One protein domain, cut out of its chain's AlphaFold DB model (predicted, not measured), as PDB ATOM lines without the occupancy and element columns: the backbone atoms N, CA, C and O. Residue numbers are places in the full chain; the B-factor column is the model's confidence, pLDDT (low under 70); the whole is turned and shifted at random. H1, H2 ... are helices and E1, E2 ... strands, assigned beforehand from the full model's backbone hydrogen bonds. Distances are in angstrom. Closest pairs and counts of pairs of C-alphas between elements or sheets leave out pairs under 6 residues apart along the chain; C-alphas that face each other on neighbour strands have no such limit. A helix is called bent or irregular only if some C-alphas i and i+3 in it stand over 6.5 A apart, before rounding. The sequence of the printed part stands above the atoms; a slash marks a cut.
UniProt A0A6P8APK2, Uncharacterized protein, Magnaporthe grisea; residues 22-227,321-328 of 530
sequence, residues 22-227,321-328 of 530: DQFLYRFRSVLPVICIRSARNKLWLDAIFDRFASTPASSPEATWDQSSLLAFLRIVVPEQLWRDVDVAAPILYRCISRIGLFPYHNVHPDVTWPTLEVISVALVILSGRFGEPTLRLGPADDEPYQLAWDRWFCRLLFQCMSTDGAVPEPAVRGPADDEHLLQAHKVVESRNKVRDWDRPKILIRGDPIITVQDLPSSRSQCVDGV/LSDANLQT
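What this domain is: This is residues 22 to 227 and 321 to 328 of the 530 residues of an uncharacterized protein of Magnaporthe grisea (UniProt A0A6P8APK2). Look for a row of mostly crossed helices: H5 and H1 lie near the middle, H4 and H3 lie toward one end, and a small strand hairpin, E1 and E2, lies at the opposite end beyond H7. H6 packs on H4, H8 packs on H2, and long links run between the helices, with residues 207 to 227 running back past H7. The printed part has 214 residues, with eight named helices and two named strands in the order H1 to H7, E1, E2, H8; the sheet, E1 - E2, is antiparallel and the class is mostly helix. The whole is compact, with a radius of gyration of the C-alphas of 18.8 A and spans of 56 by 48 by 35 A.

How they stand to each other: Begin at strands E1, residues 194 to 196, and E2, residues 204 to 206, an antiparallel hairpin; N 195 and O 205 are 2.9 A apart, within hydrogen-bond range. A tight link leads back to H7, residues 176 to 191, whose residues 185 to 189 alone touch H1, residues 22 to 36, at a steep tilt of 66 degrees; the closest C-alphas, of Val 189 and Phe 28, are 5.7 A apart. H1 touches H5, residues 117 to 127, at a steep tilt of 55 degrees, closest at the C-alphas of Pro 33 and Ser 121, 6.1 A. H4, residues 80 to 101, touches H5 with residues 97 to 101 alone, about perpendicular at 80 degrees; C-alphas 101 and 123 are closest, 4.2 A. H6, residues 146 to 162, touches H4, closest at C-alphas 161 and 96, 4.5 A. H3, residues 67 to 77, touches H4, closest at C-alphas 67 and 94, 5.7 A. H2, residues 40 to 53, touches H3 with residue 53 alone, 5.2 A from C-alpha 69 by its C-alpha. H8, residues 323 to 328, touches H2 at a shallow tilt of 15 degrees, closest at C-alphas 326 and 48, 6.2 A. Every O i to N i+4 pair is within hydrogen-bond range in H2, H5, H6 and H8; the counts are 9 of 11 in H1, 6 of 7 in H3, 14 of 18 in H4 and 9 of 12 in H7.

Where its parts are: Find C-alpha 22 at (41.947, -26.473, -32.074), where H1 begins its 21.8 A. H4 runs 27.9 A and H7 20.8 A; both are irregular, C-alphas 81 and 84 being 7.5 A apart and C-alphas 178 and 181 7.8 A. H6 runs 23.8 A and H2 20.4 A. H8 ends at C-alpha 328, (35.490, 7.074, -38.065).

The domain as a whole: The C-alphas farthest apart, of Gln 81 and Asp 199, are 64.3 A apart. Residues 228 to 320 are not printed, and C-alphas 227 and 321 are 40.6 A apart across the cut. The links H2 to H3, H4 to H5, H5 to H6 and H6 to H7 are long. The mean pLDDT of the printed part is 81.0; 41 residues are under 70, among them residues 129 to 146.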
ATOM      1  N   ASP A  22      42.320 -27.679 -31.320       88.06
ATOM      2  CA  ASP A  22      41.947 -26.473 -32.074       88.06
ATOM      3  C   ASP A  22      40.439 -26.215 -32.035       88.06
ATOM      4  O   ASP A  22      39.994 -25.086 -31.831       88.06
ATOM      5  N   GLN A  23      39.632 -27.273 -32.161       90.19
ATOM      6  CA  GLN A  23      38.177 -27.175 -32.054       90.19
ATOM      7  C   GLN A  23      37.749 -26.742 -30.650       90.19
ATOM      8  O   GLN A  23      36.814 -25.951 -30.506       90.19
ATOM      9  N   PHE A  24      38.431 -27.242 -29.619       91.25
ATOM     10  CA  PHE A  24      38.184 -26.856 -28.234       91.25
ATOM     11  C   PHE A  24      38.494 -25.374 -28.006       91.25
ATOM     12  O   PHE A  24      37.642 -24.645 -27.496       91.25
ATOM     13  N   LEU A  25      39.666 -24.914 -28.447       89.00
ATOM     14  CA  LEU A  25      40.091 -23.520 -28.318       89.00
ATOM     15  C   LEU A  25      39.180 -22.570 -29.091       89.00
ATOM     16  O   LEU A  25      38.731 -21.569 -28.535       89.00
ATOM     17  N   TYR A  26      38.834 -22.911 -30.332       88.25
ATOM     18  CA  TYR A  26      37.880 -22.144 -31.130       88.25
ATOM     19  C   TYR A  26      36.514 -22.045 -30.436       88.25
ATOM     20  O   TYR A  26      35.909 -20.971 -30.341       88.25
ATOM     21  N   ARG A  27      36.014 -23.162 -29.891       87.75
ATOM     22  CA  ARG A  27      34.728 -23.178 -29.187       87.75
ATOM     23  C   ARG A  27      34.774 -22.350 -27.905       87.75
ATOM     24  O   ARG A  27      33.832 -21.610 -27.640       87.75
ATOM     25  N   PHE A  28      35.854 -22.435 -27.137       88.81
ATOM     26  CA  PHE A  28      36.043 -21.628 -25.934       88.81
ATOM     27  C   PHE A  28      36.073 -20.125 -26.260       88.81
ATOM     28  O   PHE A  28      35.277 -19.361 -25.707       88.81
ATOM     29  N   ARG A  29      36.910 -19.719 -27.223       87.19
ATOM     30  CA  ARG A  29      37.086 -18.320 -27.658       87.19
ATOM     31  C   ARG A  29      35.839 -17.711 -28.288       87.19
ATOM     32  O   ARG A  29      35.607 -16.521 -28.133       87.19
ATOM     33  N   SER A  30      35.009 -18.506 -28.961       83.25
ATOM     34  CA  SER A  30      33.742 -18.023 -29.532       83.25
ATOM     35  C   SER A  30      32.621 -17.912 -28.497       83.25
ATOM     36  O   SER A  30      31.771 -17.029 -28.591       83.25
ATOM     37  N   VAL A  31      32.604 -18.795 -27.495       82.81
ATOM     38  CA  VAL A  31      31.563 -18.819 -26.462       82.81
ATOM     39  C   VAL A  31      31.786 -17.736 -25.412       82.81
ATOM     40  O   VAL A  31      30.834 -17.051 -25.042       82.81
ATOM     41  N   LEU A  32      33.015 -17.577 -24.923       80.88
ATOM     42  CA  LEU A  32      33.298 -16.734 -23.763       80.88
ATOM     43  C   LEU A  32      32.908 -15.249 -23.978       80.88
ATOM     44  O   LEU A  32      32.155 -14.719 -23.153       80.88
ATOM     45  N   PRO A  33      33.282 -14.581 -25.090       74.62
ATOM     46  CA  PRO A  33      32.895 -13.194 -25.352       74.62
ATOM     47  C   PRO A  33      31.392 -13.007 -25.530       74.62
ATOM     48  O   PRO A  33      30.857 -12.000 -25.085       74.62
ATOM     49  N   VAL A  34      30.678 -13.978 -26.109       74.19
ATOM     50  CA  VAL A  34      29.215 -13.892 -26.284       74.19
ATOM     51  C   VAL A  34      28.489 -13.821 -24.939       74.19
ATOM     52  O   VAL A  34      27.435 -13.196 -24.838       74.19
ATOM     53  N   ILE A  35      29.039 -14.439 -23.894       66.50
ATOM     54  CA  ILE A  35      28.416 -14.421 -22.567       66.50
ATOM     55  C   ILE A  35      28.704 -13.099 -21.835       66.50
ATOM     56  O   ILE A  35      27.846 -12.586 -21.112       66.50
ATOM     57  N   CYS A  36      29.891 -12.527 -22.044       65.19
ATOM     58  CA  CYS A  36      30.404 -11.435 -21.216       65.19
ATOM     59  C   CYS A  36      30.359 -10.055 -21.900       65.19
ATOM     60  O   CYS A  36      30.121  -9.047 -21.231       65.19
ATOM     61  N   ILE A  37      30.488  -9.994 -23.227       70.06
ATOM     62  CA  ILE A  37      30.324  -8.790 -24.056       70.06
ATOM     63  C   ILE A  37      28.870  -8.753 -24.553       70.06
ATOM     64  O   ILE A  37      28.555  -9.049 -25.703       70.06
ATOM     65  N   ARG A  38      27.944  -8.429 -23.643       61.53
ATOM     66  CA  ARG A  38      26.486  -8.557 -23.861       61.53
ATOM     67  C   ARG A  38      25.893  -7.620 -24.912       61.53
ATOM     68  O   ARG A  38      24.792  -7.865 -25.397       61.53
ATOM     69  N   SER A  39      26.583  -6.528 -25.226       72.50
ATOM     70  CA  SER A  39      26.109  -5.531 -26.181       72.50
ATOM     71  C   SER A  39      26.785  -5.742 -27.528       72.50
ATOM     72  O   SER A  39      28.009  -5.646 -27.628       72.50
ATOM     73  N   ALA A  40      25.985  -5.933 -28.581       75.06
ATOM     74  CA  ALA A  40      26.475  -5.922 -29.961       75.06
ATOM     75  C   ALA A  40      27.286  -4.649 -30.266       75.06
ATOM     76  O   ALA A  40      28.247  -4.702 -31.025       75.06
ATOM     77  N   ARG A  41      26.960  -3.523 -29.612       76.19
ATOM     78  CA  ARG A  41      27.706  -2.265 -29.754       76.19
ATOM     79  C   ARG A  41      29.102  -2.326 -29.138       76.19
ATOM     80  O   ARG A  41      30.027  -1.790 -29.729       76.19
ATOM     81  N   ASN A  42      29.274  -2.993 -27.995       77.44
ATOM     82  CA  ASN A  42      30.597  -3.138 -27.372       77.44
ATOM     83  C   ASN A  42      31.495  -4.051 -28.208       77.44
ATOM     84  O   ASN A  42      32.693  -3.811 -28.291       77.44
ATOM     85  N   LYS A  43      30.908  -5.061 -28.859       79.88
ATOM     86  CA  LYS A  43      31.626  -5.884 -29.830       79.88
ATOM     87  C   LYS A  43      32.072  -5.054 -31.038       79.88
ATOM     88  O   LYS A  43      33.256  -5.017 -31.317       79.88
ATOM     89  N   LEU A  44      31.157  -4.324 -31.682       83.06
ATOM     90  CA  LEU A  44      31.497  -3.469 -32.829       83.06
ATOM     91  C   LEU A  44      32.537  -2.392 -32.484       83.06
ATOM     92  O   LEU A  44      33.375  -2.055 -33.312       83.06
ATOM     93  N   TRP A  45      32.487  -1.852 -31.264       84.81
ATOM     94  CA  TRP A  45      33.515  -0.945 -30.760       84.81
ATOM     95  C   TRP A  45      34.880  -1.626 -30.676       84.81
ATOM     96  O   TRP A  45      35.860  -1.086 -31.179       84.81
ATOM     97  N   LEU A  46      34.939  -2.810 -30.060       85.88
ATOM     98  CA  LEU A  46      36.178  -3.568 -29.940       85.88
ATOM     99  C   LEU A  46      36.742  -3.937 -31.316       85.88
ATOM    100  O   LEU A  46      37.941  -3.777 -31.522       85.88
ATOM    101  N   ASP A  47      35.885  -4.343 -32.255       86.25
ATOM    102  CA  ASP A  47      36.254  -4.623 -33.645       86.25
ATOM    103  C   ASP A  47      36.880  -3.367 -34.296       86.25
ATOM    104  O   ASP A  47      37.984  -3.425 -34.831       86.25
ATOM    105  N   ALA A  48      36.244  -2.194 -34.158       86.75
ATOM    106  CA  ALA A  48      36.745  -0.937 -34.727       86.75
ATOM    107  C   ALA A  48      38.073  -0.463 -34.102       86.75
ATOM    108  O   ALA A  48      38.941   0.055 -34.807       86.75
ATOM    109  N   ILE A  49      38.241  -0.630 -32.784       88.62
ATOM    110  CA  ILE A  49      39.510  -0.358 -32.098       88.62
ATOM    111  C   ILE A  49      40.580  -1.323 -32.605       88.62
ATOM    112  O   ILE A  49      41.671  -0.885 -32.964       88.62
ATOM    113  N   PHE A  50      40.268  -2.616 -32.676       88.88
ATOM    114  CA  PHE A  50      41.198  -3.631 -33.147       88.88
ATOM    115  C   PHE A  50      41.705  -3.324 -34.557       88.88
ATOM    116  O   PHE A  50      42.919  -3.229 -34.756       88.88
ATOM    117  N   ASP A  51      40.789  -3.079 -35.493       87.19
ATOM    118  CA  ASP A  51      41.093  -2.801 -36.898       87.19
ATOM    119  C   ASP A  51      41.972  -1.561 -37.079       87.19
ATOM    120  O   ASP A  51      42.849  -1.537 -37.944       87.19
ATOM    121  N   ARG A  52      41.779  -0.530 -36.247       87.94
ATOM    122  CA  ARG A  52      42.574   0.702 -36.317       87.94
ATOM    123  C   ARG A  52      44.048   0.483 -35.980       87.94
ATOM    124  O   ARG A  52      44.909   1.122 -36.595       87.94
ATOM    125  N   PHE A  53      44.326  -0.329 -34.961       88.81
ATOM    126  CA  PHE A  53      45.678  -0.502 -34.413       88.81
ATOM    127  C   PHE A  53      46.358  -1.802 -34.849       88.81
ATOM    128  O   PHE A  53      47.519  -2.009 -34.498       88.81
ATOM    129  N   ALA A  54      45.675  -2.667 -35.603       84.75
ATOM    130  CA  ALA A  54      46.254  -3.904 -36.107       84.75
ATOM    131  C   ALA A  54      47.548  -3.650 -36.900       84.75
ATOM    132  O   ALA A  54      47.621  -2.746 -37.734       84.75
ATOM    133  N   SER A  55      48.572  -4.471 -36.645       77.75
ATOM    134  CA  SER A  55      49.887  -4.374 -37.298       77.75
ATOM    135  C   SER A  55      49.848  -4.760 -38.777       77.75
ATOM    136  O   SER A  55      50.746  -4.418 -39.546       77.75
ATOM    137  N   THR A  56      48.805  -5.475 -39.192       71.06
ATOM    138  CA  THR A  56      48.549  -5.865 -40.580       71.06
ATOM    139  C   THR A  56      47.187  -5.325 -41.023       71.06
ATOM    140  O   THR A  56      46.334  -5.078 -40.172       71.06
ATOM    141  N   PRO A  57      46.934  -5.177 -42.336       65.19
ATOM    142  CA  PRO A  57      45.673  -4.634 -42.831       65.19
ATOM    143  C   PRO A  57      44.461  -5.371 -42.248       65.19
ATOM    144  O   PRO A  57      44.442  -6.601 -42.249       65.19
ATOM    145  N   ALA A  58      43.434  -4.626 -41.824       58.47
ATOM    146  CA  ALA A  58      42.198  -5.162 -41.234       58.47
ATOM    147  C   ALA A  58      41.455  -6.176 -42.133       58.47
ATOM    148  O   ALA A  58      40.624  -6.948 -41.670       58.47
ATOM    149  N   SER A  59      41.763  -6.211 -43.434       60.06
ATOM    150  CA  SER A  59      41.236  -7.200 -44.379       60.06
ATOM    151  C   SER A  59      41.919  -8.574 -44.308       60.06
ATOM    152  O   SER A  59      41.482  -9.492 -45.005       60.06
ATOM    153  N   SER A  60      42.982  -8.732 -43.512       66.06
ATOM    154  CA  SER A  60      43.668 -10.009 -43.325       66.06
ATOM    155  C   SER A  60      43.018 -10.824 -42.200       66.06
ATOM    156  O   SER A  60      42.874 -10.310 -41.091       66.06
ATOM    157  N   PRO A  61      42.696 -12.114 -42.415       62.25
ATOM    158  CA  PRO A  61      42.277 -13.010 -41.334       62.25
ATOM    159  C   PRO A  61      43.386 -13.247 -40.291       62.25
ATOM    160  O   PRO A  61      43.112 -13.775 -39.218       62.25
ATOM    161  N   GLU A  62      44.622 -12.841 -40.594       69.62
ATOM    162  CA  GLU A  62      45.791 -12.904 -39.711       69.62
ATOM    163  C   GLU A  62      46.054 -11.567 -38.997       69.62
ATOM    164  O   GLU A  62      47.160 -11.334 -38.520       69.62
ATOM    165  N   ALA A  63      45.066 -10.664 -38.944       79.06
ATOM    166  CA  ALA A  63      45.212  -9.400 -38.236       79.06
ATOM    167  C   ALA A  63      45.517  -9.612 -36.753       79.06
ATOM    168  O   ALA A  63      44.795 -10.309 -36.037       79.06
ATOM    169  N   THR A  64      46.608  -8.997 -36.301       85.88
ATOM    170  CA  THR A  64      47.132  -9.144 -34.943       85.88
ATOM    171  C   THR A  64      47.597  -7.809 -34.388       85.88
ATOM    172  O   THR A  64      48.001  -6.917 -35.136       85.88
ATOM    173  N   TRP A  65      47.582  -7.686 -33.065       87.50
ATOM    174  CA  TRP A  65      48.250  -6.599 -32.358       87.50
ATOM    175  C   TRP A  65      49.642  -7.036 -31.915       87.50
ATOM    176  O   TRP A  65      49.809  -8.090 -31.304       87.50
ATOM    177  N   ASP A  66      50.651  -6.220 -32.178       88.56
ATOM    178  CA  ASP A  66      51.945  -6.354 -31.515       88.56
ATOM    179  C   ASP A  66      52.053  -5.388 -30.321       88.56
ATOM    180  O   ASP A  66      51.100  -4.695 -29.944       88.56
ATOM    181  N   GLN A  67      53.222  -5.355 -29.683       89.62
ATOM    182  CA  GLN A  67      53.476  -4.426 -28.586       89.62
ATOM    183  C   GLN A  67      53.354  -2.955 -29.033       89.62
ATOM    184  O   GLN A  67      52.895  -2.121 -28.253       89.62
ATOM    185  N   SER A  68      53.718  -2.629 -30.276       91.00
ATOM    186  CA  SER A  68      53.601  -1.280 -30.841       91.00
ATOM    187  C   SER A  68      52.140  -0.892 -31.073       91.00
ATOM    188  O   SER A  68      51.782   0.258 -30.818       91.00
ATOM    189  N   SER A  69      51.280  -1.835 -31.479       91.31
ATOM    190  CA  SER A  69      49.823  -1.639 -31.550       91.31
ATOM    191  C   SER A  69      49.246  -1.255 -30.192       91.31
ATOM    192  O   SER A  69      48.528  -0.259 -30.078       91.31
ATOM    193  N   LEU A  70      49.602  -2.011 -29.144       89.69
ATOM    194  CA  LEU A  70      49.160  -1.724 -27.780       89.69
ATOM    195  C   LEU A  70      49.678  -0.362 -27.305       89.69
ATOM    196  O   LEU A  70      48.916   0.420 -26.742       89.69
ATOM    197  N   LEU A  71      50.950  -0.053 -27.569       92.75
ATOM    198  CA  LEU A  71      51.554   1.233 -27.231       92.75
ATOM    199  C   LEU A  71      50.821   2.400 -27.905       92.75
ATOM    200  O   LEU A  71      50.504   3.397 -27.256       92.75
ATOM    201  N   ALA A  72      50.535   2.271 -29.203       92.00
ATOM    202  CA  ALA A  72      49.826   3.281 -29.975       92.00
ATOM    203  C   ALA A  72      48.419   3.520 -29.419       92.00
ATOM    204  O   ALA A  72      48.022   4.673 -29.261       92.00
ATOM    205  N   PHE A  73      47.696   2.454 -29.063       91.50
ATOM    206  CA  PHE A  73      46.398   2.560 -28.399       91.50
ATOM    207  C   PHE A  73      46.506   3.257 -27.035       91.50
ATOM    208  O   PHE A  73      45.795   4.233 -26.783       91.50
ATOM    209  N   LEU A  74      47.431   2.811 -26.176       91.69
ATOM    210  CA  LEU A  74      47.620   3.370 -24.834       91.69
ATOM    211  C   LEU A  74      47.966   4.861 -24.877       91.69
ATOM    212  O   LEU A  74      47.413   5.634 -24.104       91.69
ATOM    213  N   ARG A  75      48.797   5.304 -25.827       91.94
ATOM    214  CA  ARG A  75      49.137   6.727 -25.995       91.94
ATOM    215  C   ARG A  75      47.955   7.606 -26.425       91.94
ATOM    216  O   ARG A  75      48.033   8.823 -26.279       91.94
ATOM    217  N   ILE A  76      46.857   7.031 -26.930       90.19
ATOM    218  CA  ILE A  76      45.618   7.789 -27.170       90.19
ATOM    219  C   ILE A  76      44.852   8.011 -25.871       90.19
ATOM    220  O   ILE A  76      44.337   9.111 -25.663       90.19
ATOM    221  N   VAL A  77      44.746   6.974 -25.039       88.00
ATOM    222  CA  VAL A  77      43.851   6.949 -23.869       88.00
ATOM    223  C   VAL A  77      44.528   7.409 -22.578       88.00
ATOM    224  O   VAL A  77      43.844   7.812 -21.643       88.00
ATOM    225  N   VAL A  78      45.861   7.387 -22.531       89.94
ATOM    226  CA  VAL A  78      46.675   7.826 -21.394       89.94
ATOM    227  C   VAL A  78      47.243   9.233 -21.654       89.94
ATOM    228  O   VAL A  78      47.760   9.477 -22.751       89.94
ATOM    229  N   PRO A  79      47.197  10.153 -20.668       90.69
ATOM    230  CA  PRO A  79      47.819  11.473 -20.766       90.69
ATOM    231  C   PRO A  79      49.322  11.419 -21.060       90.69
ATOM    232  O   PRO A  79      50.026  10.510 -20.617       90.69
ATOM    233  N   GLU A  80      49.830  12.439 -21.755       91.94
ATOM    234  CA  GLU A  80      51.228  12.496 -22.207       91.94
ATOM    235  C   GLU A  80      52.239  12.438 -21.055       91.94
ATOM    236  O   GLU A  80      53.319  11.863 -21.187       91.94
ATOM    237  N   GLN A  81      51.860  12.965 -19.889       93.25
ATOM    238  CA  GLN A  81      52.668  12.969 -18.670       93.25
ATOM    239  C   GLN A  81      53.031  11.555 -18.191       93.25
ATOM    240  O   GLN A  81      54.041  11.380 -17.515       93.25
ATOM    241  N   LEU A  82      52.233  10.545 -18.558       93.38
ATOM    242  CA  LEU A  82      52.441   9.142 -18.195       93.38
ATOM    243  C   LEU A  82      53.008   8.302 -19.350       93.38
ATOM    244  O   LEU A  82      53.171   7.095 -19.197       93.38
ATOM    245  N   TRP A  83      53.351   8.893 -20.501       94.81
ATOM    246  CA  TRP A  83      53.859   8.125 -21.647       94.81
ATOM    247  C   TRP A  83      55.149   7.367 -21.350       94.81
ATOM    248  O   TRP A  83      55.317   6.254 -21.838       94.81
ATOM    249  N   ARG A  84      56.033   7.911 -20.508       95.69
ATOM    250  CA  ARG A  84      57.231   7.180 -20.077       95.69
ATOM    251  C   ARG A  84      56.861   5.898 -19.330       95.69
ATOM    252  O   ARG A  84      57.475   4.863 -19.564       95.69
ATOM    253  N   ASP A  85      55.861   5.964 -18.457       96.38
ATOM    254  CA  ASP A  85      55.365   4.799 -17.726       96.38
ATOM    255  C   ASP A  85      54.655   3.812 -18.662       96.38
ATOM    256  O   ASP A  85      54.826   2.606 -18.513       96.38
ATOM    257  N   VAL A  86      53.933   4.304 -19.677       95.94
ATOM    258  CA  VAL A  86      53.369   3.468 -20.752       95.94
ATOM    259  C   VAL A  86      54.469   2.724 -21.504       95.94
ATOM    260  O   VAL A  86      54.356   1.516 -21.689       95.94
ATOM    261  N   ASP A  87      55.541   3.407 -21.898       96.50
ATOM    262  CA  ASP A  87      56.650   2.807 -22.644       96.50
ATOM    263  C   ASP A  87      57.351   1.706 -21.833       96.50
ATOM    264  O   ASP A  87      57.658   0.640 -22.370       96.50
ATOM    265  N   VAL A  88      57.554   1.935 -20.530       96.88
ATOM    266  CA  VAL A  88      58.187   0.969 -19.615       96.88
ATOM    267  C   VAL A  88      57.255  -0.201 -19.276       96.88
ATOM    268  O   VAL A  88      57.715  -1.336 -19.181       96.88
ATOM    269  N   ALA A  89      55.951   0.038 -19.114       96.19
ATOM    270  CA  ALA A  89      54.971  -1.000 -18.780       96.19
ATOM    271  C   ALA A  89      54.433  -1.764 -20.007       96.19
ATOM    272  O   ALA A  89      53.780  -2.799 -19.853       96.19
ATOM    273  N   ALA A  90      54.676  -1.290 -21.231       93.75
ATOM    274  CA  ALA A  90      54.172  -1.929 -22.446       93.75
ATOM    275  C   ALA A  90      54.573  -3.411 -22.589       93.75
ATOM    276  O   ALA A  90      53.691  -4.202 -22.933       93.75
ATOM    277  N   PRO A  91      55.823  -3.841 -22.301       93.38
ATOM    278  CA  PRO A  91      56.202  -5.250 -22.404       93.38
ATOM    279  C   PRO A  91      55.403  -6.160 -21.459       93.38
ATOM    280  O   PRO A  91      54.863  -7.174 -21.904       93.38
ATOM    281  N   ILE A  92      55.270  -5.791 -20.177       94.25
ATOM    282  CA  ILE A  92      54.502  -6.573 -19.193       94.25
ATOM    283  C   ILE A  92      53.009  -6.579 -19.517       94.25
ATOM    284  O   ILE A  92      52.379  -7.630 -19.418       94.25
ATOM    285  N   LEU A  93      52.441  -5.451 -19.959       92.38
ATOM    286  CA  LEU A  93      51.037  -5.362 -20.367       92.38
ATOM    287  C   LEU A  93      50.755  -6.228 -21.593       92.38
ATOM    288  O   LEU A  93      49.796  -7.000 -21.592       92.38
ATOM    289  N   TYR A  94      51.605  -6.136 -22.615       91.19
ATOM    290  CA  TYR A  94      51.484  -6.931 -23.831       91.19
ATOM    291  C   TYR A  94      51.593  -8.427 -23.532       91.19
ATOM    292  O   TYR A  94      50.733  -9.205 -23.956       91.19
ATOM    293  N   ARG A  95      52.605  -8.828 -22.750       91.06
ATOM    294  CA  ARG A  95      52.800 -10.211 -22.297       91.06
ATOM    295  C   ARG A  95      51.586 -10.704 -21.511       91.06
ATOM    296  O   ARG A  95      51.074 -11.780 -21.809       91.06
ATOM    297  N   CYS A  96      51.077  -9.884 -20.594       91.12
ATOM    298  CA  CYS A  96      49.928 -10.214 -19.760       91.12
ATOM    299  C   CYS A  96      48.646 -10.403 -20.587       91.12
ATOM    300  O   CYS A  96      48.040 -11.471 -20.527       91.12
ATOM    301  N   ILE A  97      48.268  -9.427 -21.420       89.50
ATOM    302  CA  ILE A  97      47.067  -9.499 -22.274       89.50
ATOM    303  C   ILE A  97      47.151 -10.692 -23.230       89.50
ATOM    304  O   ILE A  97      46.194 -11.459 -23.346       89.50
ATOM    305  N   SER A  98      48.303 -10.880 -23.879       88.81
ATOM    306  CA  SER A  98      48.502 -11.975 -24.832       88.81
ATOM    307  C   SER A  98      48.374 -13.332 -24.148       88.81
ATOM    308  O   SER A  98      47.618 -14.182 -24.611       88.81
ATOM    309  N   ARG A  99      49.051 -13.530 -23.008       90.44
ATOM    310  CA  ARG A  99      49.001 -14.793 -22.261       90.44
ATOM    311  C   ARG A  99      47.608 -15.067 -21.701       90.44
ATOM    312  O   ARG A  99      47.092 -16.156 -21.925       90.44
ATOM    313  N   ILE A 100      46.948 -14.088 -21.077       90.56
ATOM    314  CA  ILE A 100      45.575 -14.260 -20.567       90.56
ATOM    315  C   ILE A 100      44.613 -14.630 -21.702       90.56
ATOM    316  O   ILE A 100      43.778 -15.517 -21.535       90.56
ATOM    317  N   GLY A 101      44.738 -14.008 -22.874       89.19
ATOM    318  CA  GLY A 101      43.900 -14.330 -24.030       89.19
ATOM    319  C   GLY A 101      44.083 -15.757 -24.572       89.19
ATOM    320  O   GLY A 101      43.214 -16.273 -25.279       89.19
ATOM    321  N   LEU A 102      45.189 -16.419 -24.219       88.94
ATOM    322  CA  LEU A 102      45.483 -17.817 -24.546       88.94
ATOM    323  C   LEU A 102      45.008 -18.807 -23.472       88.94
ATOM    324  O   LEU A 102      45.259 -20.008 -23.605       88.94
ATOM    325  N   PHE A 103      44.311 -18.343 -22.431       90.06
ATOM    326  CA  PHE A 103      43.718 -19.211 -21.416       90.06
ATOM    327  C   PHE A 103      42.929 -20.372 -22.066       90.06
ATOM    328  O   PHE A 103      42.147 -20.134 -22.993       90.06
ATOM    329  N   PRO A 104      43.112 -21.633 -21.614       90.62
ATOM    330  CA  PRO A 104      43.813 -22.056 -20.393       90.62
ATOM    331  C   PRO A 104      45.318 -22.363 -20.553       90.62
ATOM    332  O   PRO A 104      45.918 -22.885 -19.618       90.62
ATOM    333  N   TYR A 105      45.936 -22.083 -21.705       89.19
ATOM    334  CA  TYR A 105      47.323 -22.472 -22.024       89.19
ATOM    335  C   TYR A 105      48.328 -21.316 -21.967       89.19
ATOM    336  O   TYR A 105      49.354 -21.333 -22.646       89.19
ATOM    337  N   HIS A 106      48.066 -20.320 -21.126       87.69
ATOM    338  CA  HIS A 106      48.923 -19.145 -20.937       87.69
ATOM    339  C   HIS A 106      50.359 -19.470 -20.490       87.69
ATOM    340  O   HIS A 106      51.252 -18.663 -20.724       87.69
ATOM    341  N   ASN A 107      50.581 -20.652 -19.900       78.75
ATOM    342  CA  ASN A 107      51.878 -21.139 -19.406       78.75
ATOM    343  C   ASN A 107      52.616 -22.097 -20.353       78.75
ATOM    344  O   ASN A 107      53.688 -22.591 -20.007       78.75
ATOM    345  N   VAL A 108      52.014 -22.473 -21.484       70.69
ATOM    346  CA  VAL A 108      52.445 -23.664 -22.240       70.69
ATOM    347  C   VAL A 108      53.007 -23.313 -23.617       70.69
ATOM    348  O   VAL A 108      53.509 -24.196 -24.301       70.69
ATOM    349  N   HIS A 109      52.960 -22.052 -24.048       59.06
ATOM    350  CA  HIS A 109      53.132 -21.770 -25.470       59.06
ATOM    351  C   HIS A 109      54.592 -21.819 -25.971       59.06
ATOM    352  O   HIS A 109      55.409 -21.009 -25.531       59.06
ATOM    353  N   PRO A 110      54.898 -22.697 -26.953       48.75
ATOM    354  CA  PRO A 110      56.029 -22.538 -27.857       48.75
ATOM    355  C   PRO A 110      55.657 -21.466 -28.898       48.75
ATOM    356  O   PRO A 110      54.523 -21.438 -29.374       48.75
ATOM    357  N   ASP A 111      56.583 -20.566 -29.213       47.03
ATOM    358  CA  ASP A 111      56.552 -19.640 -30.355       47.03
ATOM    359  C   ASP A 111      55.291 -18.750 -30.515       47.03
ATOM    360  O   ASP A 111      54.309 -19.084 -31.170       47.03
ATOM    361  N   VAL A 112      55.376 -17.566 -29.894       50.34
ATOM    362  CA  VAL A 112      54.629 -16.304 -30.103       50.34
ATOM    363  C   VAL A 112      53.458 -16.353 -31.105       50.34
ATOM    364  O   VAL A 112      53.602 -16.021 -32.281       50.34
ATOM    365  N   THR A 113      52.248 -16.639 -30.621       56.91
ATOM    366  CA  THR A 113      51.016 -16.211 -31.301       56.91
ATOM    367  C   THR A 113      50.669 -14.790 -30.877       56.91
ATOM    368  O   THR A 113      50.330 -14.544 -29.719       56.91
ATOM    369  N   TRP A 114      50.747 -13.862 -31.825       69.19
ATOM    370  CA  TRP A 114      50.319 -12.478 -31.665       69.19
ATOM    371  C   TRP A 114      48.814 -12.412 -31.329       69.19
ATOM    372  O   TRP A 114      48.032 -13.186 -31.893       69.19
ATOM    373  N   PRO A 115      48.371 -11.519 -30.424       76.69
ATOM    374  CA  PRO A 115      46.974 -11.418 -30.035       76.69
ATOM    375  C   PRO A 115      46.092 -11.007 -31.220       76.69
ATOM    376  O   PRO A 115      46.131  -9.873 -31.700       76.69
ATOM    377  N   THR A 116      45.271 -11.951 -31.676       86.88
ATOM    378  CA  THR A 116      44.134 -11.693 -32.564       86.88
ATOM    379  C   THR A 116      42.982 -11.069 -31.773       86.88
ATOM    380  O   THR A 116      42.962 -11.092 -30.538       86.88
ATOM    381  N   LEU A 117      41.967 -10.563 -32.474       86.12
ATOM    382  CA  LEU A 117      40.751 -10.031 -31.855       86.12
ATOM    383  C   LEU A 117      40.090 -11.027 -30.883       86.12
ATOM    384  O   LEU A 117      39.601 -10.634 -29.822       86.12
ATOM    385  N   GLU A 118      40.099 -12.322 -31.206       85.38
ATOM    386  CA  GLU A 118      39.556 -13.373 -30.335       85.38
ATOM    387  C   GLU A 118      40.355 -13.505 -29.031       85.38
ATOM    388  O   GLU A 118      39.769 -13.617 -27.955       85.38
ATOM    389  N   VAL A 119      41.688 -13.448 -29.122       86.94
ATOM    390  CA  VAL A 119      42.600 -13.501 -27.967       86.94
ATOM    391  C   VAL A 119      42.387 -12.278 -27.075       86.94
ATOM    392  O   VAL A 119      42.200 -12.428 -25.867       86.94
ATOM    393  N   ILE A 120      42.315 -11.076 -27.657       87.56
ATOM    394  CA  ILE A 120      42.024  -9.842 -26.908       87.56
ATOM    395  C   ILE A 120      40.648  -9.925 -26.254       87.56
ATOM    396  O   ILE A 120      40.509  -9.594 -25.082       87.56
ATOM    397  N   SER A 121      39.637 -10.428 -26.962       86.50
ATOM    398  CA  SER A 121      38.288 -10.578 -26.408       86.50
ATOM    399  C   SER A 121      38.273 -11.486 -25.177       86.50
ATOM    400  O   SER A 121      37.647 -11.143 -24.176       86.50
ATOM    401  N   VAL A 122      38.983 -12.620 -25.212       88.31
ATOM    402  CA  VAL A 122      39.139 -13.495 -24.037       88.31
ATOM    403  C   VAL A 122      39.854 -12.762 -22.904       88.31
ATOM    404  O   VAL A 122      39.374 -12.797 -21.770       88.31
ATOM    405  N   ALA A 123      40.950 -12.062 -23.208       89.00
ATOM    406  CA  ALA A 123      41.706 -11.308 -22.216       89.00
ATOM    407  C   ALA A 123      40.842 -10.253 -21.522       89.00
ATOM    408  O   ALA A 123      40.784 -10.223 -20.297       89.00
ATOM    409  N   LEU A 124      40.103  -9.446 -22.285       85.31
ATOM    410  CA  LEU A 124      39.202  -8.428 -21.745       85.31
ATOM    411  C   LEU A 124      38.106  -9.035 -20.882       85.31
ATOM    412  O   LEU A 124      37.815  -8.514 -19.812       85.31
ATOM    413  N   VAL A 125      37.525 -10.160 -21.300       82.19
ATOM    414  CA  VAL A 125      36.507 -10.841 -20.497       82.19
ATOM    415  C   VAL A 125      37.071 -11.304 -19.155       82.19
ATOM    416  O   VAL A 125      36.419 -11.091 -18.134       82.19
ATOM    417  N   ILE A 126      38.273 -11.889 -19.146       84.75
ATOM    418  CA  ILE A 126      38.945 -12.332 -17.918       84.75
ATOM    419  C   ILE A 126      39.311 -11.134 -17.027       84.75
ATOM    420  O   ILE A 126      38.955 -11.115 -15.850       84.75
ATOM    421  N   LEU A 127      39.962 -10.116 -17.597       84.25
ATOM    422  CA  LEU A 127      40.426  -8.918 -16.889       84.25
ATOM    423  C   LEU A 127      39.276  -8.090 -16.317       84.25
ATOM    424  O   LEU A 127      39.347  -7.647 -15.178       84.25
ATOM    425  N   SER A 128      38.183  -7.919 -17.064       74.19
ATOM    426  CA  SER A 128      37.009  -7.177 -16.601       74.19
ATOM    427  C   SER A 128      36.247  -7.880 -15.479       74.19
ATOM    428  O   SER A 128      35.236  -7.339 -15.041       74.19
ATOM    429  N   GLY A 129      36.646  -9.069 -15.014       65.25
ATOM    430  CA  GLY A 129      36.098  -9.675 -13.795       65.25
ATOM    431  C   GLY A 129      34.569  -9.824 -13.770       65.25
ATOM    432  O   GLY A 129      33.991 -10.011 -12.703       65.25
ATOM    433  N   ARG A 130      33.879  -9.755 -14.924       55.66
ATOM    434  CA  ARG A 130      32.403  -9.746 -15.032       55.66
ATOM    435  C   ARG A 130      31.775 -11.121 -14.719       55.66
ATOM    436  O   ARG A 130      30.628 -11.381 -15.075       55.66
ATOM    437  N   PHE A 131      32.487 -11.993 -14.007       46.59
ATOM    438  CA  PHE A 131      32.090 -13.351 -13.613       46.59
ATOM    439  C   PHE A 131      31.237 -13.380 -12.337       46.59
ATOM    440  O   PHE A 131      31.312 -14.313 -11.540       46.59
ATOM    441  N   GLY A 132      30.407 -12.350 -12.160       37.09
ATOM    442  CA  GLY A 132      29.334 -12.312 -11.167       37.09
ATOM    443  C   GLY A 132      28.073 -13.059 -11.617       37.09
ATOM    444  O   GLY A 132      27.117 -13.154 -10.850       37.09
ATOM    445  N   GLU A 133      28.035 -13.607 -12.840       43.91
ATOM    446  CA  GLU A 133      26.990 -14.569 -13.182       43.91
ATOM    447  C   GLU A 133      27.276 -15.932 -12.532       43.91
ATOM    448  O   GLU A 133      28.336 -16.513 -12.772       43.91
ATOM    449  N   PRO A 134      26.298 -16.534 -11.829       45.88
ATOM    450  CA  PRO A 134      26.408 -17.896 -11.298       45.88
ATOM    451  C   PRO A 134      26.756 -18.965 -12.350       45.88
ATOM    452  O   PRO A 134      27.136 -20.079 -11.999       45.88
ATOM    453  N   THR A 135      26.585 -18.645 -13.635       44.41
ATOM    454  CA  THR A 135      26.726 -19.537 -14.791       44.41
ATOM    455  C   THR A 135      28.167 -19.687 -15.293       44.41
ATOM    456  O   THR A 135      28.439 -20.652 -16.005       44.41
ATOM    457  N   LEU A 136      29.089 -18.786 -14.930       53.75
ATOM    458  CA  LEU A 136      30.490 -18.798 -15.375       53.75
ATOM    459  C   LEU A 136      31.435 -18.661 -14.179       53.75
ATOM    460  O   LEU A 136      32.021 -17.609 -13.940       53.75
ATOM    461  N   ARG A 137      31.601 -19.750 -13.429       61.50
ATOM    462  CA  ARG A 137      32.642 -19.841 -12.403       61.50
ATOM    463  C   ARG A 137      33.933 -20.335 -13.051       61.50
ATOM    464  O   ARG A 137      34.087 -21.533 -13.274       61.50
ATOM    465  N   LEU A 138      34.837 -19.405 -13.357       62.59
ATOM    466  CA  LEU A 138      36.233 -19.726 -13.685       62.59
ATOM    467  C   LEU A 138      37.104 -19.851 -12.419       62.59
ATOM    468  O   LEU A 138      38.288 -20.098 -12.541       62.59
ATOM    469  N   GLY A 139      36.540 -19.704 -11.213       56.06
ATOM    470  CA  GLY A 139      37.222 -19.996  -9.945       56.06
ATOM    471  C   GLY A 139      36.980 -21.431  -9.442       56.06
ATOM    472  O   GLY A 139      36.111 -22.133  -9.980       56.06
ATOM    473  N   PRO A 140      37.721 -21.889  -8.414       55.47
ATOM    474  CA  PRO A 140      37.506 -23.202  -7.806       55.47
ATOM    475  C   PRO A 140      36.097 -23.338  -7.200       55.47
ATOM    476  O   PRO A 140      35.407 -22.356  -6.925       55.47
ATOM    477  N   ALA A 141      35.633 -24.584  -7.071       54.09
ATOM    478  CA  ALA A 141      34.243 -24.924  -6.745       54.09
ATOM    479  C   ALA A 141      33.999 -25.229  -5.253       54.09
ATOM    480  O   ALA A 141      32.911 -25.695  -4.918       54.09
ATOM    481  N   ASP A 142      34.992 -24.996  -4.396       54.91
ATOM    482  CA  ASP A 142      35.031 -25.507  -3.021       54.91
ATOM    483  C   ASP A 142      34.224 -24.654  -2.022       54.91
ATOM    484  O   ASP A 142      33.793 -23.546  -2.341       54.91
ATOM    485  N   ASP A 143      34.058 -25.167  -0.794       55.22
ATOM    486  CA  ASP A 143      33.349 -24.569   0.361       55.22
ATOM    487  C   ASP A 143      33.911 -23.204   0.846       55.22
ATOM    488  O   ASP A 143      33.496 -22.671   1.877       55.22
ATOM    489  N   GLU A 144      34.869 -22.625   0.122       61.88
ATOM    490  CA  GLU A 144      35.453 -21.312   0.386       61.88
ATOM    491  C   GLU A 144      34.566 -20.193  -0.206       61.88
ATOM    492  O   GLU A 144      33.949 -20.382  -1.260       61.88
ATOM    493  N   PRO A 145      34.483 -18.997   0.418       69.56
ATOM    494  CA  PRO A 145      33.788 -17.869  -0.191       69.56
ATOM    495  C   PRO A 145      34.299 -17.624  -1.617       69.56
ATOM    496  O   PRO A 145      35.496 -17.439  -1.824       69.56
ATOM    497  N   TYR A 146      33.389 -17.597  -2.597       69.88
ATOM    498  CA  TYR A 146      33.721 -17.506  -4.028       69.88
ATOM    499  C   TYR A 146      34.715 -16.383  -4.357       69.88
ATOM    500  O   TYR A 146      35.596 -16.568  -5.189       69.88
ATOM    501  N   GLN A 147      34.601 -15.241  -3.675       71.00
ATOM    502  CA  GLN A 147      35.501 -14.107  -3.864       71.00
ATOM    503  C   GLN A 147      36.954 -14.450  -3.499       71.00
ATOM    504  O   GLN A 147      37.865 -14.109  -4.241       71.00
ATOM    505  N   LEU A 148      37.180 -15.193  -2.414       72.00
ATOM    506  CA  LEU A 148      38.521 -15.578  -1.968       72.00
ATOM    507  C   LEU A 148      39.169 -16.576  -2.924       72.00
ATOM    508  O   LEU A 148      40.345 -16.454  -3.275       72.00
ATOM    509  N   ALA A 149      38.368 -17.542  -3.368       75.69
ATOM    510  CA  ALA A 149      38.721 -18.494  -4.407       75.69
ATOM    511  C   ALA A 149      39.097 -17.777  -5.719       75.69
ATOM    512  O   ALA A 149      40.124 -18.086  -6.325       75.69
ATOM    513  N   TRP A 150      38.294 -16.789  -6.126       78.12
ATOM    514  CA  TRP A 150      38.544 -15.951  -7.296       78.12
ATOM    515  C   TRP A 150      39.835 -15.143  -7.164       78.12
ATOM    516  O   TRP A 150      40.674 -15.203  -8.059       78.12
ATOM    517  N   ASP A 151      40.029 -14.431  -6.053       78.00
ATOM    518  CA  ASP A 151      41.187 -13.556  -5.860       78.00
ATOM    519  C   ASP A 151      42.499 -14.354  -5.892       78.00
ATOM    520  O   ASP A 151      43.468 -13.937  -6.528       78.00
ATOM    521  N   ARG A 152      42.532 -15.547  -5.276       81.25
ATOM    522  CA  ARG A 152      43.707 -16.437  -5.331       81.25
ATOM    523  C   ARG A 152      43.982 -16.949  -6.737       81.25
ATOM    524  O   ARG A 152      45.133 -16.932  -7.178       81.25
ATOM    525  N   TRP A 153      42.940 -17.406  -7.426       86.88
ATOM    526  CA  TRP A 153      43.041 -17.877  -8.806       86.88
ATOM    527  C   TRP A 153      43.547 -16.763  -9.729       86.88
ATOM    528  O   TRP A 153      44.523 -16.954 -10.456       86.88
ATOM    529  N   PHE A 154      42.952 -15.574  -9.632       86.06
ATOM    530  CA  PHE A 154      43.295 -14.427 -10.462       86.06
ATOM    531  C   PHE A 154      44.709 -13.925 -10.167       86.06
ATOM    532  O   PHE A 154      45.467 -13.657 -11.093       86.06
ATOM    533  N   CYS A 155      45.113 -13.885  -8.892       89.56
ATOM    534  CA  CYS A 155      46.482 -13.569  -8.490       89.56
ATOM    535  C   CYS A 155      47.503 -14.517  -9.140       89.56
ATOM    536  O   CYS A 155      48.521 -14.057  -9.662       89.56
ATOM    537  N   ARG A 156      47.233 -15.831  -9.142       91.75
ATOM    538  CA  ARG A 156      48.107 -16.823  -9.790       91.75
ATOM    539  C   ARG A 156      48.172 -16.618 -11.298       91.75
ATOM    540  O   ARG A 156      49.269 -16.554 -11.848       91.75
ATOM    541  N   LEU A 157      47.016 -16.471 -11.940       91.94
ATOM    542  CA  LEU A 157      46.925 -16.229 -13.376       91.94
ATOM    543  C   LEU A 157      47.687 -14.960 -13.784       91.94
ATOM    544  O   LEU A 157      48.453 -14.985 -14.743       91.94
ATOM    545  N   LEU A 158      47.517 -13.860 -13.047       92.88
ATOM    546  CA  LEU A 158      48.222 -12.608 -13.312       92.88
ATOM    547  C   LEU A 158      49.732 -12.767 -13.163       92.88
ATOM    548  O   LEU A 158      50.466 -12.333 -14.046       92.88
ATOM    549  N   PHE A 159      50.208 -13.405 -12.091       94.44
ATOM    550  CA  PHE A 159      51.639 -13.650 -11.913       94.44
ATOM    551  C   PHE A 159      52.226 -14.431 -13.093       94.44
ATOM    552  O   PHE A 159      53.221 -14.014 -13.681       94.44
ATOM    553  N   GLN A 160      51.576 -15.527 -13.478       92.50
ATOM    554  CA  GLN A 160      51.964 -16.372 -14.608       92.50
ATOM    555  C   GLN A 160      52.023 -15.592 -15.933       92.50
ATOM    556  O   GLN A 160      52.969 -15.708 -16.717       92.50
ATOM    557  N   CYS A 161      51.030 -14.736 -16.163       92.25
ATOM    558  CA  CYS A 161      50.932 -13.921 -17.367       92.25
ATOM    559  C   CYS A 161      51.890 -12.717 -17.365       92.25
ATOM    560  O   CYS A 161      52.252 -12.231 -18.431       92.25
ATOM    561  N   MET A 162      52.327 -12.244 -16.197       93.75
ATOM    562  CA  MET A 162      53.288 -11.145 -16.065       93.75
ATOM    563  C   MET A 162      54.742 -11.610 -16.007       93.75
ATOM    564  O   MET A 162      55.634 -10.834 -16.355       93.75
ATOM    565  N   SER A 163      54.991 -12.844 -15.580       92.56
ATOM    566  CA  SER A 163      56.342 -13.362 -15.386       92.56
ATOM    567  C   SER A 163      57.077 -13.541 -16.708       92.56
ATOM    568  O   SER A 163      56.495 -13.922 -17.722       92.56
ATOM    569  N   THR A 164      58.375 -13.264 -16.704       89.06
ATOM    570  CA  THR A 164      59.287 -13.720 -17.753       89.06
ATOM    571  C   THR A 164      59.739 -15.134 -17.423       89.06
ATOM    572  O   THR A 164      59.986 -15.439 -16.252       89.06
ATOM    573  N   ASP A 165      59.827 -15.986 -18.442       73.00
ATOM    574  CA  ASP A 165      60.052 -17.418 -18.253       73.00
ATOM    575  C   ASP A 165      61.366 -17.688 -17.503       73.00
ATOM    576  O   ASP A 165      62.430 -17.172 -17.855       73.00
ATOM    577  N   GLY A 166      61.280 -18.511 -16.457       59.16
ATOM    578  CA  GLY A 166      62.433 -19.245 -15.939       59.16
ATOM    579  C   GLY A 166      62.776 -20.409 -16.873       59.16
ATOM    580  O   GLY A 166      61.992 -20.751 -17.757       59.16
ATOM    581  N   ALA A 167      63.948 -21.028 -16.695       47.12
ATOM    582  CA  ALA A 167      64.329 -22.219 -17.457       47.12
ATOM    583  C   ALA A 167      63.179 -23.239 -17.468       47.12
ATOM    584  O   ALA A 167      62.670 -23.573 -16.400       47.12
ATOM    585  N   VAL A 168      62.769 -23.705 -18.658       54.66
ATOM    586  CA  VAL A 168      61.672 -24.674 -18.816       54.66
ATOM    587  C   VAL A 168      61.998 -25.896 -17.956       54.66
ATOM    588  O   VAL A 168      62.960 -26.600 -18.275       54.66
ATOM    589  N   PRO A 169      61.249 -26.159 -16.870       54.69
ATOM    590  CA  PRO A 169      61.512 -27.329 -16.054       54.69
ATOM    591  C   PRO A 169      61.288 -28.585 -16.894       54.69
ATOM    592  O   PRO A 169      60.432 -28.602 -17.791       54.69
ATOM    593  N   GLU A 170      62.032 -29.651 -16.588       55.78
ATOM    594  CA  GLU A 170      61.716 -30.978 -17.114       55.78
ATOM    595  C   GLU A 170      60.227 -31.287 -16.882       55.78
ATOM    596  O   GLU A 170      59.667 -30.883 -15.858       55.78
ATOM    597  N   PRO A 171      59.551 -31.970 -17.824       58.81
ATOM    598  CA  PRO A 171      58.130 -32.249 -17.696       58.81
ATOM    599  C   PRO A 171      57.869 -33.081 -16.436       58.81
ATOM    600  O   PRO A 171      58.119 -34.285 -16.403       58.81
ATOM    601  N   ALA A 172      57.349 -32.423 -15.400       65.50
ATOM    602  CA  ALA A 172      56.832 -33.089 -14.218       65.50
ATOM    603  C   ALA A 172      55.684 -34.034 -14.609       65.50
ATOM    604  O   ALA A 172      54.978 -33.820 -15.601       65.50
ATOM    605  N   VAL A 173      55.491 -35.094 -13.823       75.81
ATOM    606  CA  VAL A 173      54.351 -36.001 -13.997       75.81
ATOM    607  C   VAL A 173      53.065 -35.202 -13.785       75.81
ATOM    608  O   VAL A 173      52.831 -34.704 -12.688       75.81
ATOM    609  N   ARG A 174      52.241 -35.101 -14.836       84.00
ATOM    610  CA  ARG A 174      50.947 -34.403 -14.839       84.00
ATOM    611  C   ARG A 174      50.080 -34.860 -13.663       84.00
ATOM    612  O   ARG A 174      49.657 -36.018 -13.617       84.00
ATOM    613  N   GLY A 175      49.798 -33.947 -12.741       81.69
ATOM    614  CA  GLY A 175      48.872 -34.135 -11.632       81.69
ATOM    615  C   GLY A 175      47.496 -33.510 -11.903       81.69
ATOM    616  O   GLY A 175      47.358 -32.658 -12.779       81.69
ATOM    617  N   PRO A 176      46.456 -33.862 -11.120       78.94
ATOM    618  CA  PRO A 176      45.118 -33.273 -11.265       78.94
ATOM    619  C   PRO A 176      45.082 -31.744 -11.101       78.94
ATOM    620  O   PRO A 176      44.255 -31.076 -11.714       78.94
ATOM    621  N   ALA A 177      45.982 -31.188 -10.284       84.44
ATOM    622  CA  ALA A 177      46.075 -29.750 -10.040       84.44
ATOM    623  C   ALA A 177      46.672 -28.969 -11.227       84.44
ATOM    624  O   ALA A 177      46.440 -27.765 -11.338       84.44
ATOM    625  N   ASP A 178      47.406 -29.634 -12.129       84.88
ATOM    626  CA  ASP A 178      48.018 -29.001 -13.307       84.88
ATOM    627  C   ASP A 178      46.990 -28.632 -14.383       84.88
ATOM    628  O   ASP A 178      47.261 -27.804 -15.256       84.88
ATOM    629  N   ASP A 179      45.791 -29.206 -14.291       89.19
ATOM    630  CA  ASP A 179      44.704 -29.006 -15.243       89.19
ATOM    631  C   ASP A 179      43.566 -28.153 -14.678       89.19
ATOM    632  O   ASP A 179      42.489 -28.105 -15.265       89.19
ATOM    633  N   GLU A 180      43.768 -27.472 -13.546       88.44
ATOM    634  CA  GLU A 180      42.737 -26.646 -12.903       88.44
ATOM    635  C   GLU A 180      42.125 -25.622 -13.882       88.44
ATOM    636  O   GLU A 180      40.903 -25.541 -14.032       88.44
ATOM    637  N   HIS A 181      42.970 -24.899 -14.621       89.38
ATOM    638  CA  HIS A 181      42.552 -23.912 -15.623       89.38
ATOM    639  C   HIS A 181      41.875 -24.571 -16.827       89.38
ATOM    640  O   HIS A 181      40.851 -24.092 -17.322       89.38
ATOM    641  N   LEU A 182      42.414 -25.702 -17.283       91.19
ATOM    642  CA  LEU A 182      41.838 -26.468 -18.381       91.19
ATOM    643  C   LEU A 182      40.446 -27.012 -18.035       91.19
ATOM    644  O   LEU A 182      39.525 -26.902 -18.844       91.19
ATOM    645  N   LEU A 183      40.261 -27.529 -16.820       90.25
ATOM    646  CA  LEU A 183      38.977 -27.989 -16.293       90.25
ATOM    647  C   LEU A 183      37.947 -26.853 -16.258       90.25
ATOM    648  O   LEU A 183      36.781 -27.071 -16.583       90.25
ATOM    649  N   GLN A 184      38.357 -25.638 -15.891       87.75
ATOM    650  CA  GLN A 184      37.480 -24.462 -15.903       87.75
ATOM    651  C   GLN A 184      37.049 -24.097 -17.330       87.75
ATOM    652  O   GLN A 184      35.853 -23.957 -17.587       87.75
ATOM    653  N   ALA A 185      37.991 -24.015 -18.275       89.94
ATOM    654  CA  ALA A 185      37.675 -23.768 -19.684       89.94
ATOM    655  C   ALA A 185      36.757 -24.859 -20.264       89.94
ATOM    656  O   ALA A 185      35.804 -24.566 -20.992       89.94
ATOM    657  N   HIS A 186      37.000 -26.118 -19.891       91.56
ATOM    658  CA  HIS A 186      36.204 -27.263 -20.320       91.56
ATOM    659  C   HIS A 186      34.758 -27.175 -19.840       91.56
ATOM    660  O   HIS A 186      33.846 -27.283 -20.660       91.56
ATOM    661  N   LYS A 187      34.538 -26.819 -18.566       88.31
ATOM    662  CA  LYS A 187      33.196 -26.549 -18.020       88.31
ATOM    663  C   LYS A 187      32.456 -25.461 -18.802       88.31
ATOM    664  O   LYS A 187      31.252 -25.593 -19.031       88.31
ATOM    665  N   VAL A 188      33.143 -24.401 -19.244       86.69
ATOM    666  CA  VAL A 188      32.522 -23.349 -20.073       86.69
ATOM    667  C   VAL A 188      32.027 -23.929 -21.397       86.69
ATOM    668  O   VAL A 188      30.852 -23.749 -21.737       86.69
ATOM    669  N   VAL A 189      32.884 -24.660 -22.113       89.19
ATOM    670  CA  VAL A 189      32.536 -25.289 -23.396       89.19
ATOM    671  C   VAL A 189      31.402 -26.303 -23.221       89.19
ATOM    672  O   VAL A 189      30.417 -26.257 -23.962       89.19
ATOM    673  N   GLU A 190      31.491 -27.164 -22.208       88.00
ATOM    674  CA  GLU A 190      30.494 -28.192 -21.906       88.00
ATOM    675  C   GLU A 190      29.132 -27.583 -21.537       88.00
ATOM    676  O   GLU A 190      28.096 -28.008 -22.051       88.00
ATOM    677  N   SER A 191      29.104 -26.525 -20.717       84.12
ATOM    678  CA  SER A 191      27.858 -25.865 -20.293       84.12
ATOM    679  C   SER A 191      27.038 -25.296 -21.462       84.12
ATOM    680  O   SER A 191      25.811 -25.155 -21.367       84.12
ATOM    681  N   ARG A 192      27.714 -24.987 -22.578       83.06
ATOM    682  CA  ARG A 192      27.140 -24.468 -23.828       83.06
ATOM    683  C   ARG A 192      27.072 -25.518 -24.935       83.06
ATOM    684  O   ARG A 192      26.623 -25.208 -26.040       83.06
ATOM    685  N   ASN A 193      27.442 -26.759 -24.641       86.56
ATOM    686  CA  ASN A 193      27.234 -27.895 -25.521       86.56
ATOM    687  C   ASN A 193      25.810 -28.447 -25.352       86.56
ATOM    688  O   ASN A 193      25.582 -29.523 -24.795       86.56
ATOM    689  N   LYS A 194      24.824 -27.651 -25.776       85.00
ATOM    690  CA  LYS A 194      23.398 -27.984 -25.700       85.00
ATOM    691  C   LYS A 194      22.775 -27.952 -27.088       85.00
ATOM    692  O   LYS A 194      23.081 -27.061 -27.878       85.00
ATOM    693  N   VAL A 195      21.871 -28.887 -27.347       84.56
ATOM    694  CA  VAL A 195      21.085 -28.982 -28.584       84.56
ATOM    695  C   VAL A 195      19.602 -28.992 -28.246       84.56
ATOM    696  O   VAL A 195      19.215 -29.399 -27.150       84.56
ATOM    697  N   ARG A 196      18.761 -28.503 -29.159       82.50
ATOM    698  CA  ARG A 196      17.312 -28.660 -29.006       82.50
ATOM    699  C   ARG A 196      16.948 -30.112 -29.273       82.50
ATOM    700  O   ARG A 196      17.426 -30.695 -30.240       82.50
ATOM    701  N   ASP A 197      16.106 -30.671 -28.415       81.25
ATOM    702  CA  ASP A 197      15.505 -31.977 -28.653       81.25
ATOM    703  C   ASP A 197      14.584 -31.882 -29.882       81.25
ATOM    704  O   ASP A 197      13.700 -31.023 -29.933       81.25
ATOM    705  N   TRP A 198      14.810 -32.737 -30.883       79.56
ATOM    706  CA  TRP A 198      14.002 -32.759 -32.103       79.56
ATOM    707  C   TRP A 198      12.554 -33.150 -31.852       79.56
ATOM    708  O   TRP A 198      11.657 -32.568 -32.463       79.56
ATOM    709  N   ASP A 199      12.315 -34.053 -30.904       81.31
ATOM    710  CA  ASP A 199      10.969 -34.485 -30.539       81.31
ATOM    711  C   ASP A 199      10.288 -33.459 -29.623       81.31
ATOM    712  O   ASP A 199       9.058 -33.405 -29.516       81.31
ATOM    713  N   ARG A 200      11.082 -32.618 -28.945       81.31
ATOM    714  CA  ARG A 200      10.605 -31.596 -28.005       81.31
ATOM    715  C   ARG A 200      11.389 -30.286 -28.156       81.31
ATOM    716  O   ARG A 200      12.167 -29.944 -27.267       81.31
ATOM    717  N   PRO A 201      11.104 -29.452 -29.177       78.00
ATOM    718  CA  PRO A 201      11.920 -28.275 -29.524       78.00
ATOM    719  C   PRO A 201      12.079 -27.200 -28.433       78.00
ATOM    720  O   PRO A 201      12.931 -26.318 -28.544       78.00
ATOM    721  N   LYS A 202      11.253 -27.244 -27.378       83.19
ATOM    722  CA  LYS A 202      11.349 -26.368 -26.196       83.19
ATOM    723  C   LYS A 202      12.359 -26.860 -25.149       83.19
ATOM    724  O   LYS A 202      12.646 -26.127 -24.207       83.19
ATOM    725  N   ILE A 203      12.865 -28.082 -25.284       83.06
ATOM    726  CA  ILE A 203      13.795 -28.715 -24.349       83.06
ATOM    727  C   ILE A 203      15.204 -28.645 -24.929       83.06
ATOM    728  O   ILE A 203      15.436 -28.956 -26.096       83.06
ATOM    729  N   LEU A 204      16.151 -28.232 -24.090       83.00
ATOM    730  CA  LEU A 204      17.575 -28.318 -24.382       83.00
ATOM    731  C   LEU A 204      18.131 -29.587 -23.739       83.00
ATOM    732  O   LEU A 204      18.033 -29.755 -22.523       83.00
ATOM    733  N   ILE A 205      18.740 -30.444 -24.547       85.50
ATOM    734  CA  ILE A 205      19.476 -31.630 -24.108       85.50
ATOM    735  C   ILE A 205      20.980 -31.398 -24.289       85.50
ATOM    736  O   ILE A 205      21.402 -30.446 -24.951       85.50
ATOM    737  N   ARG A 206      21.805 -32.242 -23.663       85.31
ATOM    738  CA  ARG A 206      23.259 -32.212 -23.881       85.31
ATOM    739  C   ARG A 206      23.565 -32.628 -25.324       85.31
ATOM    740  O   ARG A 206      22.942 -33.559 -25.826       85.31
ATOM    741  N   GLY A 207      24.487 -31.915 -25.968       85.12
ATOM    742  CA  GLY A 207      25.034 -32.306 -27.266       85.12
ATOM    743  C   GLY A 207      25.978 -33.505 -27.152       85.12
ATOM    744  O   GLY A 207      26.178 -34.047 -26.062       85.12
ATOM    745  N   ASP A 208      26.582 -33.891 -28.276       86.88
ATOM    746  CA  ASP A 208      27.571 -34.973 -28.323       86.88
ATOM    747  C   ASP A 208      28.732 -34.714 -27.348       86.88
ATOM    748  O   ASP A 208      29.141 -33.559 -27.196       86.88
ATOM    749  N   PRO A 209      29.300 -35.750 -26.702       88.75
ATOM    750  CA  PRO A 209      30.443 -35.583 -25.809       88.75
ATOM    751  C   PRO A 209      31.596 -34.829 -26.483       88.75
ATOM    752  O   PRO A 209      31.980 -35.133 -27.613       88.75
ATOM    753  N   ILE A 210      32.150 -33.847 -25.771       92.62
ATOM    754  CA  ILE A 210      33.352 -33.123 -26.198       92.62
ATOM    755  C   ILE A 210      34.613 -33.881 -25.760       92.62
ATOM    756  O   ILE A 210      34.550 -34.702 -24.844       92.62
ATOM    757  N   ILE A 211      35.751 -33.594 -26.402       92.75
ATOM    758  CA  ILE A 211      37.083 -34.108 -26.043       92.75
ATOM    759  C   ILE A 211      37.312 -34.052 -24.526       92.75
ATOM    760  O   ILE A 211      36.938 -33.074 -23.872       92.75
ATOM    761  N   THR A 212      37.889 -35.110 -23.952       91.56
ATOM    762  CA  THR A 212      38.121 -35.168 -22.506       91.56
ATOM    763  C   THR A 212      39.314 -34.303 -22.107       91.56
ATOM    764  O   THR A 212      40.193 -34.012 -22.915       91.56
ATOM    765  N   VAL A 213      39.368 -33.893 -20.839       90.56
ATOM    766  CA  VAL A 213      40.510 -33.128 -20.315       90.56
ATOM    767  C   VAL A 213      41.805 -33.942 -20.395       90.56
ATOM    768  O   VAL A 213      42.859 -33.378 -20.679       90.56
ATOM    769  N   GLN A 214      41.738 -35.262 -20.203       90.31
ATOM    770  CA  GLN A 214      42.898 -36.150 -20.284       90.31
ATOM    771  C   GLN A 214      43.496 -36.211 -21.696       90.31
ATOM    772  O   GLN A 214      44.714 -36.316 -21.829       90.31
ATOM    773  N   ASP A 215      42.659 -36.085 -22.730       90.56
ATOM    774  CA  ASP A 215      43.079 -36.111 -24.139       90.56
ATOM    775  C   ASP A 215      43.655 -34.768 -24.627       90.56
ATOM    776  O   ASP A 215      44.178 -34.671 -25.738       90.56
ATOM    777  N   LEU A 216      43.560 -33.719 -23.809       90.44
ATOM    778  CA  LEU A 216      44.137 -32.403 -24.067       90.44
ATOM    779  C   LEU A 216      45.526 -32.277 -23.406       90.44
ATOM    780  O   LEU A 216      45.783 -32.939 -22.392       90.44
ATOM    781  N   PRO A 217      46.436 -31.438 -23.947       88.75
ATOM    782  CA  PRO A 217      47.696 -31.128 -23.275       88.75
ATOM    783  C   PRO A 217      47.423 -30.487 -21.910       88.75
ATOM    784  O   PRO A 217      46.380 -29.876 -21.705       88.75
ATOM    785  N   SER A 218      48.349 -30.622 -20.962       88.06
ATOM    786  CA  SER A 218      48.164 -29.995 -19.649       88.06
ATOM    787  C   SER A 218      48.282 -28.475 -19.740       88.06
ATOM    788  O   SER A 218      49.136 -27.969 -20.469       88.06
ATOM    789  N   SER A 219      47.472 -27.747 -18.964       87.88
ATOM    790  CA  SER A 219      47.568 -26.286 -18.827       87.88
ATOM    791  C   SER A 219      48.712 -25.816 -17.925       87.88
ATOM    792  O   SER A 219      48.998 -24.620 -17.894       87.88
ATOM    793  N   ARG A 220      49.355 -26.727 -17.175       88.00
ATOM    794  CA  ARG A 220      50.389 -26.401 -16.173       88.00
ATOM    795  C   ARG A 220      49.929 -25.306 -15.202       88.00
ATOM    796  O   ARG A 220      50.636 -24.330 -14.952       88.00
ATOM    797  N   SER A 221      48.717 -25.444 -14.667       88.94
ATOM    798  CA  SER A 221      48.055 -24.427 -13.840       88.94
ATOM    799  C   SER A 221      48.809 -24.064 -12.565       88.94
ATOM    800  O   SER A 221      48.676 -22.933 -12.102       88.94
ATOM    801  N   GLN A 222      49.611 -24.983 -12.020       88.56
ATOM    802  CA  GLN A 222      50.423 -24.745 -10.823       88.56
ATOM    803  C   GLN A 222      51.826 -24.205 -11.129       88.56
ATOM    804  O   GLN A 222      52.555 -23.879 -10.198       88.56
ATOM    805  N   CYS A 223      52.214 -24.095 -12.404       87.50
ATOM    806  CA  CYS A 223      53.531 -23.585 -12.774       87.50
ATOM    807  C   CYS A 223      53.638 -22.108 -12.396       87.50
ATOM    808  O   CYS A 223      52.946 -21.267 -12.965       87.50
ATOM    809  N   VAL A 224      54.481 -21.798 -11.423       90.56
ATOM    810  CA  VAL A 224      54.759 -20.431 -10.956       90.56
ATOM    811  C   VAL A 224      56.247 -20.111 -11.095       90.56
ATOM    812  O   VAL A 224      56.784 -19.261 -10.390       90.56
ATOM    813  N   ASP A 225      56.909 -20.810 -12.016       86.44
ATOM    814  CA  ASP A 225      58.301 -20.573 -12.356       86.44
ATOM    815  C   ASP A 225      58.447 -19.266 -13.134       86.44
ATOM    816  O   ASP A 225      57.606 -18.896 -13.956       86.44
ATOM    817  N   GLY A 226      59.559 -18.581 -12.894       89.12
ATOM    818  CA  GLY A 226      59.842 -17.280 -13.480       89.12
ATOM    819  C   GLY A 226      59.735 -16.155 -12.464       89.12
ATOM    820  O   GLY A 226      59.632 -16.362 -11.253       89.12
ATOM    821  N   VAL A 227      59.853 -14.938 -12.978       93.44
ATOM    822  CA  VAL A 227      59.863 -13.730 -12.159       93.44
ATOM    823  C   VAL A 227      59.171 -12.588 -12.880       93.44
ATOM    824  O   VAL A 227      59.264 -12.469 -14.102       93.44
ATOM    825  N   LEU A 321      28.512   5.747 -29.887       68.50
ATOM    826  CA  LEU A 321      28.486   4.426 -30.534       68.50
ATOM    827  C   LEU A 321      27.552   4.359 -31.759       68.50
ATOM    828  O   LEU A 321      26.846   3.366 -31.945       68.50
ATOM    829  N   SER A 322      27.494   5.418 -32.568       77.56
ATOM    830  CA  SER A 322      26.770   5.405 -33.847       77.56
ATOM    831  C   SER A 322      27.591   4.699 -34.933       77.56
ATOM    832  O   SER A 322      28.820   4.721 -34.889       77.56
ATOM    833  N   ASP A 323      26.935   4.123 -35.946       77.88
ATOM    834  CA  ASP A 323      27.627   3.446 -37.058       77.88
ATOM    835  C   ASP A 323      28.620   4.377 -37.777       77.88
ATOM    836  O   ASP A 323      29.717   3.961 -38.149       77.88
ATOM    837  N   ALA A 324      28.266   5.659 -37.920       82.19
ATOM    838  CA  ALA A 324      29.140   6.673 -38.508       82.19
ATOM    839  C   ALA A 324      30.407   6.898 -37.667       82.19
ATOM    840  O   ALA A 324      31.510   6.940 -38.208       82.19
ATOM    841  N   ASN A 325      30.267   6.985 -36.342       82.50
ATOM    842  CA  ASN A 325      31.407   7.161 -35.448       82.50
ATOM    843  C   ASN A 325      32.287   5.911 -35.392       82.50
ATOM    844  O   ASN A 325      33.504   6.050 -35.343       82.50
ATOM    845  N   LEU A 326      31.711   4.706 -35.453       81.12
ATOM    846  CA  LEU A 326      32.477   3.454 -35.515       81.12
ATOM    847  C   LEU A 326      33.330   3.381 -36.790       81.12
ATOM    848  O   LEU A 326      34.508   3.029 -36.728       81.12
ATOM    849  N   GLN A 327      32.781   3.806 -37.932       82.25
ATOM    850  CA  GLN A 327      33.554   3.935 -39.172       82.25
ATOM    851  C   GLN A 327      34.659   4.990 -39.073       82.25
ATOM    852  O   GLN A 327      35.708   4.829 -39.693       82.25
ATOM    853  N   THR A 328      34.443   6.078 -38.328       84.00
ATOM    854  CA  THR A 328      35.490   7.074 -38.065       84.00
ATOM    855  C   THR A 328      36.560   6.520 -37.129       84.00
ATOM    856  O   THR A 328      37.737   6.705 -37.413       84.00
TER     857      THR A 328